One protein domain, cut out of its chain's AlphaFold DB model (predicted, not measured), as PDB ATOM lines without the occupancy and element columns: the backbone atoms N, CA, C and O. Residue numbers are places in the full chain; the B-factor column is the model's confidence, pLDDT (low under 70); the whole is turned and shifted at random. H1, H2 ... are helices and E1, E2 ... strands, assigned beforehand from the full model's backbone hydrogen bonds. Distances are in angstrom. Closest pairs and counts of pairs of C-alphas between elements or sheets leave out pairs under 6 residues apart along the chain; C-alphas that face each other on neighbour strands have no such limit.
ATOM      1  N   HIS A   6     197.188 140.208 182.857       96.06
ATOM      2  CA  HIS A   6     196.769 140.920 184.053       96.06
ATOM      3  C   HIS A   6     195.508 140.289 184.650       96.06
ATOM      4  O   HIS A   6     194.701 139.677 183.948       96.06
ATOM      5  N   ILE A   7     195.332 140.439 185.961       96.56
ATOM      6  CA  ILE A   7     194.161 139.949 186.685       96.56
ATOM      7  C   ILE A   7     193.601 141.032 187.603       96.56
ATOM      8  O   ILE A   7     194.344 141.752 188.265       96.56
ATOM      9  N   LEU A   8     192.272 141.100 187.655       97.44
ATOM     10  CA  LEU A   8     191.505 141.869 188.628       97.44
ATOM     11  C   LEU A   8     190.759 140.896 189.540       97.44
ATOM     12  O   LEU A   8     190.234 139.883 189.073       97.44
ATOM     13  N   TYR A   9     190.695 141.202 190.833       96.56
ATOM     14  CA  TYR A   9     190.027 140.356 191.818       96.56
ATOM     15  C   TYR A   9     188.729 140.998 192.300       96.56
ATOM     16  O   TYR A   9     188.742 142.054 192.929       96.56
ATOM     17  N   TYR A  10     187.598 140.342 192.031       97.31
ATOM     18  CA  TYR A  10     186.295 140.763 192.540       97.31
ATOM     19  C   TYR A  10     185.991 140.099 193.884       97.31
ATOM     20  O   TYR A  10     185.884 138.874 193.979       97.31
ATOM     21  N   SER A  11     185.769 140.915 194.912       95.88
ATOM     22  CA  SER A  11     185.377 140.458 196.243       95.88
ATOM     23  C   SER A  11     183.865 140.601 196.423       95.88
ATOM     24  O   SER A  11     183.365 141.703 196.644       95.88
ATOM     25  N   PRO A  12     183.072 139.512 196.387       95.50
ATOM     26  CA  PRO A  12     181.624 139.609 196.588       95.50
ATOM     27  C   PRO A  12     181.251 139.947 198.041       95.50
ATOM     28  O   PRO A  12     180.183 140.501 198.304       95.50
ATOM     29  N   LYS A  13     182.112 139.589 198.998       96.75
ATOM     30  CA  LYS A  13     181.878 139.662 200.446       96.75
ATOM     31  C   LYS A  13     183.148 140.125 201.145       96.75
ATOM     32  O   LYS A  13     184.231 139.814 200.667       96.75
ATOM     33  N   GLN A  14     182.986 140.790 202.287       94.81
ATOM     34  CA  GLN A  14     184.105 141.250 203.122       94.81
ATOM     35  C   GLN A  14     184.958 140.084 203.635       94.81
ATOM     36  O   GLN A  14     186.175 140.157 203.699       94.81
ATOM     37  N   GLU A  15     184.304 138.979 203.997       95.12
ATOM     38  CA  GLU A  15     184.950 137.834 204.632       95.12
ATOM     39  C   GLU A  15     184.321 136.524 204.150       95.12
ATOM     40  O   GLU A  15     183.144 136.465 203.758       95.12
ATOM     41  N   PHE A  16     185.091 135.438 204.232       88.50
ATOM     42  CA  PHE A  16     184.595 134.102 203.925       88.50
ATOM     43  C   PHE A  16     183.407 133.739 204.831       88.50
ATOM     44  O   PHE A  16     183.419 133.995 206.030       88.50
ATOM     45  N   ARG A  17     182.350 133.156 204.245       91.25
ATOM     46  CA  ARG A  17     181.062 132.819 204.903       91.25
ATOM     47  C   ARG A  17     180.252 134.001 205.459       91.25
ATOM     48  O   ARG A  17     179.111 133.794 205.865       91.25
ATOM     49  N   SER A  18     180.762 135.229 205.395       94.56
ATOM     50  CA  SER A  18     180.026 136.422 205.820       94.56
ATOM     51  C   SER A  18     178.823 136.721 204.913       94.56
ATOM     52  O   SER A  18     178.717 136.252 203.772       94.56
ATOM     53  N   ARG A  19     177.888 137.516 205.439       94.75
ATOM     54  CA  ARG A  19     176.789 138.138 204.683       94.75
ATOM     55  C   ARG A  19     177.051 139.612 204.364       94.75
ATOM     56  O   ARG A  19     176.280 140.197 203.614       94.75
ATOM     57  N   ARG A  20     178.123 140.200 204.909       97.25
ATOM     58  CA  ARG A  20     178.492 141.599 204.669       97.25
ATOM     59  C   ARG A  20     179.016 141.758 203.234       97.25
ATOM     60  O   ARG A  20     180.012 141.102 202.902       97.25
ATOM     61  N   PRO A  21     178.358 142.564 202.381       96.69
ATOM     62  CA  PRO A  21     178.810 142.772 201.012       96.69
ATOM     63  C   PRO A  21     180.124 143.563 200.998       96.69
ATOM     64  O   PRO A  21     180.312 144.480 201.795       96.69
ATOM     65  N   CYS A  22     181.025 143.177 200.098       96.62
ATOM     66  CA  CYS A  22     182.134 144.028 199.659       96.62
ATOM     67  C   CYS A  22     181.759 144.585 198.284       96.62
ATOM     68  O   CYS A  22     181.531 145.778 198.153       96.62
ATOM     69  N   GLN A  23     181.513 143.683 197.327       97.06
ATOM     70  CA  GLN A  23     181.041 144.003 195.979       97.06
ATOM     71  C   GLN A  23     181.925 145.058 195.308       97.06
ATOM     72  O   GLN A  23     181.452 146.102 194.870       97.06
ATOM     73  N   ALA A  24     183.218 144.768 195.239       98.00
ATOM     74  CA  ALA A  24     184.203 145.653 194.644       98.00
ATOM     75  C   ALA A  24     185.292 144.848 193.934       98.00
ATOM     76  O   ALA A  24     185.521 143.675 194.255       98.00
ATOM     77  N   ILE A  25     185.974 145.483 192.982       98.00
ATOM     78  CA  ILE A  25     187.301 145.031 192.566       98.00
ATOM     79  C   ILE A  25     188.297 145.547 193.604       98.00
ATOM     80  O   ILE A  25     188.389 146.752 193.827       98.00
ATOM     81  N   THR A  26     189.011 144.632 194.254       97.31
ATOM     82  CA  THR A  26     189.829 144.925 195.446       97.31
ATOM     83  C   THR A  26     191.322 144.742 195.220       97.31
ATOM     84  O   THR A  26     192.126 145.268 195.980       97.31
ATOM     85  N   ALA A  27     191.713 144.021 194.169       97.12
ATOM     86  CA  ALA A  27     193.113 143.798 193.841       97.12
ATOM     87  C   ALA A  27     193.334 143.755 192.330       97.12
ATOM     88  O   ALA A  27     192.458 143.329 191.571       97.12
ATOM     89  N   CYS A  28     194.535 144.153 191.921       97.12
ATOM     90  CA  CYS A  28     195.036 144.025 190.563       97.12
ATOM     91  C   CYS A  28     196.467 143.475 190.592       97.12
ATOM     92  O   CYS A  28     197.222 143.703 191.541       97.12
ATOM     93  N   GLY A  29     196.833 142.701 189.578       96.25
ATOM     94  CA  GLY A  29     198.152 142.088 189.518       96.25
ATOM     95  C   GLY A  29     198.494 141.546 188.143       96.25
ATOM     96  O   GLY A  29     197.667 141.545 187.227       96.25
ATOM     97  N   VAL A  30     199.728 141.071 188.024       97.19
ATOM     98  CA  VAL A  30     200.294 140.523 186.790       97.19
ATOM     99  C   VAL A  30     200.692 139.078 187.023       97.19
ATOM    100  O   VAL A  30     201.294 138.731 188.038       97.19
ATOM    101  N   VAL A  31     200.369 138.212 186.073       97.00
ATOM    102  CA  VAL A  31     200.809 136.821 186.092       97.00
ATOM    103  C   VAL A  31     202.311 136.768 185.835       97.00
ATOM    104  O   VAL A  31     202.774 137.089 184.739       97.00
ATOM    105  N   THR A  32     203.070 136.289 186.816       96.62
ATOM    106  CA  THR A  32     204.530 136.138 186.716       96.62
ATOM    107  C   THR A  32     204.954 134.681 186.584       96.62
ATOM    108  O   THR A  32     205.978 134.401 185.963       96.62
ATOM    109  N   GLY A  33     204.155 133.731 187.077       91.19
ATOM    110  CA  GLY A  33     204.455 132.304 186.957       91.19
ATOM    111  C   GLY A  33     204.422 131.817 185.505       91.19
ATOM    112  O   GLY A  33     203.435 132.038 184.790       91.19
ATOM    113  N   ASP A  34     205.479 131.125 185.071       88.12
ATOM    114  CA  ASP A  34     205.542 130.472 183.753       88.12
ATOM    115  C   ASP A  34     204.609 129.256 183.689       88.12
ATOM    116  O   ASP A  34     203.886 129.061 182.705       88.12
ATOM    117  N   GLU A  35     204.544 128.500 184.784       90.88
ATOM    118  CA  GLU A  35     203.813 127.240 184.884       90.88
ATOM    119  C   GLU A  35     202.586 127.352 185.797       90.88
ATOM    120  O   GLU A  35     202.519 128.172 186.715       90.88
ATOM    121  N   VAL A  36     201.588 126.509 185.524       93.50
ATOM    122  CA  VAL A  36     200.474 126.255 186.441       93.50
ATOM    123  C   VAL A  36     200.849 125.029 187.261       93.50
ATOM    124  O   VAL A  36     201.131 123.980 186.686       93.50
ATOM    125  N   TYR A  37     200.830 125.143 188.585       94.56
ATOM    126  CA  TYR A  37     201.278 124.080 189.489       94.56
ATOM    127  C   TYR A  37     200.196 123.704 190.496       94.56
ATOM    128  O   TYR A  37     199.291 124.484 190.777       94.56
ATOM    129  N   GLN A  38     200.274 122.502 191.052       96.44
ATOM    130  CA  GLN A  38     199.395 122.059 192.131       96.44
ATOM    131  C   GLN A  38     200.092 122.241 193.480       96.44
ATOM    132  O   GLN A  38     201.279 121.952 193.608       96.44
ATOM    133  N   TYR A  39     199.362 122.717 194.490       94.69
ATOM    134  CA  TYR A  39     199.900 122.913 195.839       94.69
ATOM    135  C   TYR A  39     198.884 122.500 196.902       94.69
ATOM    136  O   TYR A  39     197.736 122.949 196.862       94.69
ATOM    137  N   GLU A  40     199.303 121.676 197.864       96.69
ATOM    138  CA  GLU A  40     198.446 121.220 198.957       96.69
ATOM    139  C   GLU A  40     198.207 122.361 199.953       96.69
ATOM    140  O   GLU A  40     199.086 122.737 200.725       96.69
ATOM    141  N   MET A  41     197.009 122.954 199.919       93.38
ATOM    142  CA  MET A  41     196.680 124.054 200.839       93.38
ATOM    143  C   MET A  41     196.268 123.538 202.218       93.38
ATOM    144  O   MET A  41     196.493 124.214 203.217       93.38
ATOM    145  N   PHE A  42     195.631 122.367 202.240       93.75
ATOM    146  CA  PHE A  42     195.154 121.636 203.414       93.75
ATOM    147  C   PHE A  42     195.155 120.140 203.060       93.75
ATOM    148  O   PHE A  42     195.083 119.838 201.866       93.75
ATOM    149  N   PRO A  43     195.167 119.215 204.038       97.19
ATOM    150  CA  PRO A  43     195.216 117.778 203.770       97.19
ATOM    151  C   PRO A  43     194.196 117.324 202.715       97.19
ATOM    152  O   PRO A  43     192.984 117.444 202.918       97.19
ATOM    153  N   GLY A  44     194.692 116.835 201.576       96.25
ATOM    154  CA  GLY A  44     193.876 116.345 200.458       96.25
ATOM    155  C   GLY A  44     193.262 117.418 199.544       96.25
ATOM    156  O   GLY A  44     192.538 117.070 198.611       96.25
ATOM    157  N   PHE A  45     193.542 118.708 199.758       96.19
ATOM    158  CA  PHE A  45     193.084 119.807 198.900       96.19
ATOM    159  C   PHE A  45     194.250 120.422 198.117       96.19
ATOM    160  O   PHE A  45     194.986 121.269 198.630       96.19
ATOM    161  N   VAL A  46     194.389 120.004 196.852       96.44
ATOM    162  CA  VAL A  46     195.545 120.313 195.990       96.44
ATOM    163  C   VAL A  46     195.120 121.015 194.682       96.44
ATOM    164  O   VAL A  46     195.214 120.434 193.594       96.44
ATOM    165  N   PRO A  47     194.587 122.251 194.748       95.44
ATOM    166  CA  PRO A  47     194.156 122.976 193.561       95.44
ATOM    167  C   PRO A  47     195.341 123.439 192.711       95.44
ATOM    168  O   PRO A  47     196.459 123.620 193.200       95.44
ATOM    169  N   TYR A  48     195.053 123.688 191.436       94.56
ATOM    170  CA  TYR A  48     195.965 124.393 190.545       94.56
ATOM    171  C   TYR A  48     196.112 125.858 190.966       94.56
ATOM    172  O   TYR A  48     195.142 126.516 191.347       94.56
ATOM    173  N   ARG A  49     197.337 126.363 190.868       93.62
ATOM    174  CA  ARG A  49     197.768 127.698 191.257       93.62
ATOM    175  C   ARG A  49     198.694 128.289 190.209       93.62
ATOM    176  O   ARG A  49     199.248 127.584 189.366       93.62
ATOM    177  N   ARG A  50     198.846 129.606 190.285       93.81
ATOM    178  CA  ARG A  50     199.777 130.372 189.472       93.81
ATOM    179  C   ARG A  50     200.262 131.580 190.258       93.81
ATOM    180  O   ARG A  50     199.489 132.144 191.033       93.81
ATOM    181  N   ASP A  51     201.509 131.968 190.029       95.94
ATOM    182  CA  ASP A  51     202.104 133.109 190.716       95.94
ATOM    183  C   ASP A  51     201.645 134.423 190.087       95.94
ATOM    184  O   ASP A  51     201.679 134.591 188.861       95.94
ATOM    185  N   ILE A  52     201.209 135.331 190.959       96.50
ATOM    186  CA  ILE A  52     200.755 136.679 190.635       96.50
ATOM    187  C   ILE A  52     201.610 137.657 191.431       96.50
ATOM    188  O   ILE A  52     201.727 137.531 192.652       96.50
ATOM    189  N   GLU A  53     202.173 138.642 190.747       97.19
ATOM    190  CA  GLU A  53     202.729 139.828 191.382       97.19
ATOM    191  C   GLU A  53     201.611 140.855 191.561       97.19
ATOM    192  O   GLU A  53     201.014 141.332 190.592       97.19
ATOM    193  N   TRP A  54     201.279 141.136 192.819       95.81
ATOM    194  CA  TRP A  54     200.196 142.044 193.174       95.81
ATOM    195  C   TRP A  54     200.691 143.481 193.230       95.81
ATOM    196  O   TRP A  54     201.738 143.774 193.808       95.81
ATOM    197  N   GLN A  55     199.896 144.384 192.669       94.50
ATOM    198  CA  GLN A  55     200.108 145.819 192.794       94.50
ATOM    199  C   GLN A  55     199.412 146.314 194.066       94.50
ATOM    200  O   GLN A  55     198.450 145.701 194.534       94.50
ATOM    201  N   THR A  56     199.897 147.415 194.644       92.69
ATOM    202  CA  THR A  56     199.215 148.076 195.768       92.69
ATOM    203  C   THR A  56     198.226 149.087 195.191       92.69
ATOM    204  O   THR A  56     198.674 150.119 194.693       92.69
ATOM    205  N   PRO A  57     196.910 148.806 195.196       89.50
ATOM    206  CA  PRO A  57     195.940 149.757 194.683       89.50
ATOM    207  C   PRO A  57     195.838 150.971 195.610       89.50
ATOM    208  O   PRO A  57     195.907 150.839 196.831       89.50
ATOM    209  N   VAL A  58     195.616 152.141 195.018       93.00
ATOM    210  CA  VAL A  58     195.269 153.374 195.738       93.00
ATOM    211  C   VAL A  58     193.863 153.252 196.332       93.00
ATOM    212  O   VAL A  58     193.605 153.696 197.451       93.00
ATOM    213  N   ARG A  59     192.941 152.634 195.582       95.75
ATOM    214  CA  ARG A  59     191.536 152.448 195.970       95.75
ATOM    215  C   ARG A  59     190.914 151.203 195.344       95.75
ATOM    216  O   ARG A  59     191.332 150.737 194.286       95.75
ATOM    217  N   GLU A  60     189.883 150.685 196.001       97.06
ATOM    218  CA  GLU A  60     188.998 149.654 195.448       97.06
ATOM    219  C   GLU A  60     188.009 150.275 194.448       97.06
ATOM    220  O   GLU A  60     187.683 151.458 194.554       97.06
ATOM    221  N   VAL A  61     187.484 149.479 193.511       97.88
ATOM    222  CA  VAL A  61     186.428 149.922 192.580       97.88
ATOM    223  C   VAL A  61     185.081 149.366 193.036       97.88
ATOM    224  O   VAL A  61     184.830 148.170 192.844       97.88
ATOM    225  N   PRO A  62     184.208 150.178 193.654       97.88
ATOM    226  CA  PRO A  62     182.928 149.702 194.170       97.88
ATOM    227  C   PRO A  62     181.922 149.393 193.044       97.88
ATOM    228  O   PRO A  62     182.036 149.866 191.911       97.88
ATOM    229  N   LEU A  63     180.922 148.555 193.342       97.88
ATOM    230  CA  LEU A  63     179.938 148.075 192.359       97.88
ATOM    231  C   LEU A  63     179.137 149.185 191.669       97.88
ATOM    232  O   LEU A  63     178.719 149.012 190.525       97.88
ATOM    233  N   ASP A  64     178.869 150.288 192.357       97.81
ATOM    234  CA  ASP A  64     178.203 151.456 191.783       97.81
ATOM    235  C   ASP A  64     179.039 152.097 190.668       97.81
ATOM    236  O   ASP A  64     178.482 152.364 189.607       97.81
ATOM    237  N   VAL A  65     180.358 152.225 190.850       97.88
ATOM    238  CA  VAL A  65     181.291 152.659 189.796       97.88
ATOM    239  C   VAL A  65     181.353 151.627 188.675       97.88
ATOM    240  O   VAL A  65     181.194 151.973 187.512       97.88
ATOM    241  N   LEU A  66     181.499 150.340 188.994       97.94
ATOM    242  CA  LEU A  66     181.563 149.288 187.968       97.94
ATOM    243  C   LEU A  66     180.320 149.279 187.065       97.94
ATOM    244  O   LEU A  66     180.426 149.071 185.861       97.94
ATOM    245  N   ARG A  67     179.134 149.556 187.622       97.81
ATOM    246  CA  ARG A  67     177.871 149.635 186.868       97.81
ATOM    247  C   ARG A  67     177.806 150.781 185.861       97.81
ATOM    248  O   ARG A  67     176.951 150.712 184.979       97.81
ATOM    249  N   THR A  68     178.654 151.801 185.977       97.81
ATOM    250  CA  THR A  68     178.726 152.886 184.988       97.81
ATOM    251  C   THR A  68     179.657 152.552 183.822       97.81
ATOM    252  O   THR A  68     179.544 153.177 182.768       97.81
ATOM    253  N   LEU A  69     180.541 151.557 183.972       97.62
ATOM    254  CA  LEU A  69     181.521 151.196 182.951       97.62
ATOM    255  C   LEU A  69     180.888 150.355 181.823       97.62
ATOM    256  O   LEU A  69     180.238 149.335 182.096       97.62
ATOM    257  N   PRO A  70     181.102 150.723 180.544       97.12
ATOM    258  CA  PRO A  70     180.655 149.927 179.405       97.12
ATOM    259  C   PRO A  70     181.168 148.480 179.465       97.12
ATOM    260  O   PRO A  70     182.325 148.227 179.785       97.12
ATOM    261  N   GLY A  71     180.298 147.513 179.162       96.25
ATOM    262  CA  GLY A  71     180.626 146.081 179.169       96.25
ATOM    263  C   GLY A  71     180.499 145.381 180.531       96.25
ATOM    264  O   GLY A  71     180.413 144.151 180.572       96.25
ATOM    265  N   TRP A  72     180.397 146.109 181.653       97.31
ATOM    266  CA  TRP A  72     180.275 145.476 182.976       97.31
ATOM    267  C   TRP A  72     179.027 144.593 183.116       97.31
ATOM    268  O   TRP A  72     179.078 143.520 183.723       97.31
ATOM    269  N   SER A  73     177.901 145.007 182.527       96.62
ATOM    270  CA  SER A  73     176.638 144.255 182.561       96.62
ATOM    271  C   SER A  73     176.748 142.860 181.931       96.62
ATOM    272  O   SER A  73     176.037 141.947 182.349       96.62
ATOM    273  N   GLU A  74     177.666 142.665 180.983       96.25
ATOM    274  CA  GLU A  74     177.932 141.375 180.338       96.25
ATOM    275  C   GLU A  74     178.876 140.485 181.160       96.25
ATOM    276  O   GLU A  74     178.837 139.253 181.058       96.25
ATOM    277  N   VAL A  75     179.727 141.105 181.979       96.44
ATOM    278  CA  VAL A  75     180.714 140.440 182.840       96.44
ATOM    279  C   VAL A  75     180.089 139.992 184.156       96.44
ATOM    280  O   VAL A  75     180.312 138.860 184.584       96.44
ATOM    281  N   ALA A  76     179.274 140.839 184.792       95.69
ATOM    282  CA  ALA A  76     178.749 140.597 186.136       95.69
ATOM    283  C   ALA A  76     178.057 139.224 186.316       95.69
ATOM    284  O   ALA A  76     178.335 138.548 187.313       95.69
ATOM    285  N   PRO A  77     177.228 138.725 185.372       96.12
ATOM    286  CA  PRO A  77     176.615 137.396 185.488       96.12
ATOM    287  C   PRO A  77     177.621 136.237 185.416       96.12
ATOM    288  O   PRO A  77     177.316 135.127 185.865       96.12
ATOM    289  N   LYS A  78     178.806 136.475 184.838       96.75
ATOM    290  CA  LYS A  78     179.846 135.467 184.606       96.75
ATOM    291  C   LYS A  78     180.793 135.299 185.802       96.75
ATOM    292  O   LYS A  78     181.415 134.249 185.917       96.75
ATOM    293  N   LEU A  79     180.841 136.258 186.737       93.88
ATOM    294  CA  LEU A  79     181.757 136.248 187.898       93.88
ATOM    295  C   LEU A  79     181.629 135.001 188.797       93.88
ATOM    296  O   LEU A  79     182.552 134.652 189.524       93.88
ATOM    297  N   ARG A  80     180.493 134.295 188.746       91.56
ATOM    298  CA  ARG A  80     180.273 133.040 189.490       91.56
ATOM    299  C   ARG A  80     180.975 131.815 188.896       91.56
ATOM    300  O   ARG A  80     180.950 130.760 189.519       91.56
ATOM    301  N   PHE A  81     181.548 131.932 187.699       92.44
ATOM    302  CA  PHE A  81     182.184 130.819 186.986       92.44
ATOM    303  C   PHE A  81     183.711 130.794 187.147       92.44
ATOM    304  O   PHE A  81     184.385 130.018 186.476       92.44
ATOM    305  N   GLY A  82     184.259 131.606 188.055       92.12
ATOM    306  CA  GLY A  82     185.698 131.717 188.275       92.12
ATOM    307  C   GLY A  82     186.300 132.808 187.398       92.12
ATOM    308  O   GLY A  82     185.887 133.962 187.487       92.12
ATOM    309  N   HIS A  83     187.280 132.456 186.569       93.31
ATOM    310  CA  HIS A  83     187.961 133.423 185.710       93.31
ATOM    311  C   HIS A  83     187.102 133.788 184.497       93.31
ATOM    312  O   HIS A  83     186.601 132.915 183.789       93.31
ATOM    313  N   VAL A  84     186.969 135.089 184.251       94.88
ATOM    314  CA  VAL A  84     186.237 135.655 183.117       94.88
ATOM    315  C   VAL A  84     187.171 136.615 182.401       94.88
ATOM    316  O   VAL A  84     187.799 137.456 183.039       94.88
ATOM    317  N   GLU A  85     187.266 136.477 181.086       95.81
ATOM    318  CA  GLU A  85     188.013 137.411 180.251       95.81
ATOM    319  C   GLU A  85     187.241 138.732 180.112       95.81
ATOM    320  O   GLU A  85     186.018 138.731 179.933       95.81
ATOM    321  N   LEU A  86     187.957 139.850 180.231       96.31
ATOM    322  CA  LEU A  86     187.410 141.197 180.097       96.31
ATOM    323  C   LEU A  86     187.831 141.800 178.762       96.31
ATOM    324  O   LEU A  86     188.916 141.510 178.260       96.31
ATOM    325  N   LEU A  87     186.992 142.687 178.225       96.19
ATOM    326  CA  LEU A  87     187.408 143.556 177.130       96.19
ATOM    327  C   LEU A  87     188.558 144.464 177.600       96.19
ATOM    328  O   LEU A  87     188.505 144.933 178.746       96.19
ATOM    329  N   PRO A  88     189.565 144.737 176.749       96.50
ATOM    330  CA  PRO A  88     190.713 145.564 177.115       96.50
ATOM    331  C   PRO A  88     190.323 146.929 177.692       96.50
ATOM    332  O   PRO A  88     190.883 147.350 178.700       96.50
ATOM    333  N   GLU A  89     189.314 147.581 177.116       97.31
ATOM    334  CA  GLU A  89     188.875 148.922 177.508       97.31
ATOM    335  C   GLU A  89     188.240 148.924 178.904       97.31
ATOM    336  O   GLU A  89     188.497 149.816 179.712       97.31
ATOM    337  N   LEU A  90     187.444 147.895 179.221       98.06
ATOM    338  CA  LEU A  90     186.859 147.726 180.552       98.06
ATOM    339  C   LEU A  90     187.945 147.415 181.587       98.06
ATOM    340  O   LEU A  90     187.920 147.965 182.686       98.06
ATOM    341  N   PHE A  91     188.894 146.539 181.242       97.69
ATOM    342  CA  PHE A  91     190.019 146.216 182.116       97.69
ATOM    343  C   PHE A  91     190.821 147.477 182.457       97.69
ATOM    344  O   PHE A  91     191.056 147.756 183.633       97.69
ATOM    345  N   GLN A  92     191.191 148.248 181.431       96.81
ATOM    346  CA  GLN A  92     191.980 149.466 181.571       96.81
ATOM    347  C   GLN A  92     191.254 150.507 182.428       96.81
ATOM    348  O   GLN A  92     191.844 151.013 183.376       96.81
ATOM    349  N   ALA A  93     189.963 150.754 182.183       97.62
ATOM    350  CA  ALA A  93     189.183 151.705 182.976       97.62
ATOM    351  C   ALA A  93     189.136 151.334 184.470       97.62
ATOM    352  O   ALA A  93     189.246 152.204 185.336       97.62
ATOM    353  N   ILE A  94     188.997 150.041 184.793       97.62
ATOM    354  CA  ILE A  94     189.025 149.570 186.186       97.62
ATOM    355  C   ILE A  94     190.429 149.741 186.774       97.62
ATOM    356  O   ILE A  94     190.562 150.255 187.883       97.62
ATOM    357  N   GLN A  95     191.470 149.326 186.052       96.38
ATOM    358  CA  GLN A  95     192.848 149.407 186.533       96.38
ATOM    359  C   GLN A  95     193.285 150.860 186.777       96.38
ATOM    360  O   GLN A  95     193.852 151.155 187.826       96.38
ATOM    361  N   GLU A  96     192.980 151.773 185.856       95.44
ATOM    362  CA  GLU A  96     193.255 153.205 186.008       95.44
ATOM    363  C   GLU A  96     192.529 153.784 187.221       95.44
ATOM    364  O   GLU A  96     193.134 154.498 188.020       95.44
ATOM    365  N   TYR A  97     191.258 153.418 187.427       96.06
ATOM    366  CA  TYR A  97     190.537 153.827 188.630       96.06
ATOM    367  C   TYR A  97     191.252 153.351 189.902       96.06
ATOM    368  O   TYR A  97     191.337 154.107 190.867       96.06
ATOM    369  N   MET A  98     191.778 152.121 189.922       95.94
ATOM    370  CA  MET A  98     192.458 151.565 191.097       95.94
ATOM    371  C   MET A  98     193.818 152.201 191.391       95.94
ATOM    372  O   MET A  98     194.209 152.244 192.558       95.94
ATOM    373  N   LEU A  99     194.558 152.615 190.361       93.44
ATOM    374  CA  LEU A  99     195.973 152.991 190.477       93.44
ATOM    375  C   LEU A  99     196.228 154.497 190.417       93.44
ATOM    376  O   LEU A  99     197.269 154.942 190.893       93.44
ATOM    377  N   SER A 100     195.313 155.277 189.847       89.88
ATOM    378  CA  SER A 100     195.459 156.730 189.782       89.88
ATOM    379  C   SER A 100     194.881 157.378 191.037       89.88
ATOM    380  O   SER A 100     193.719 157.139 191.379       89.88
TER     381      SER A 100
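Overview. This is residues 6 to 100 of the 103 residues of the protein "EVE domain-containing protein" of Actinomyces sp. oral taxon 171 str. F0337 (UniProt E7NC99). A long two-stranded hairpin, E1 and E2, makes the core, with H3 packed across it and H2 about perpendicular to H3. A narrow loop, residues 32 to 51, reaches away. The 95 printed residues include E1 E2 E3 H1 H2 H3, mixed in class; E1 E2 E3 form a meander, each strand antiparallel to the one before. The whole is only just compact, close to loose: radius of gyration of the C-alphas 14.6 A, spans 42 by 33 by 26 A.

Arrangement. E2, residues 21 to 31, is the inner strand. E1, residues 6 to 13, forms a hairpin with it; N 9 and O 27 are 2.9 A apart, within hydrogen-bond range. E3, residues 52 to 54, forms another; N 30 and O 53 are 2.9 A apart. H3, residues 88 to 99, is on the sheet at a height of 8.8 A, across the strands, 66 degrees to E1 on the local plane; its closest C-alphas to E2 are Gln 95 and Cys 28, 7.1 A. H1, residues 63 to 66, is on the sheet; C-alphas 63 and 24 are the closest to E2, 5.4 A. H2, residues 72 to 81, is only just not on it, with 4 pairs of C-alphas within 10 A. Every O i to N i+4 pair is within range in H3, 2 of 6 in H2, whose i+3 pairs are 4 of 7; H1 is too short.

Along the chain. E1, 22.2 A, begins at C-alpha 6 (196.769, 140.920, 184.053); E2 is 27.2 A. H3, 16.2 A, ends at C-alpha 99 (195.973, 152.991, 190.477).

Size, cuts and confidence. The farthest C-alphas, Pro 43 and Thr 68, are 43.1 A apart. E2 to E3 is a long link. The printed part has no cut, and no printed residue is under 70 in pLDDT.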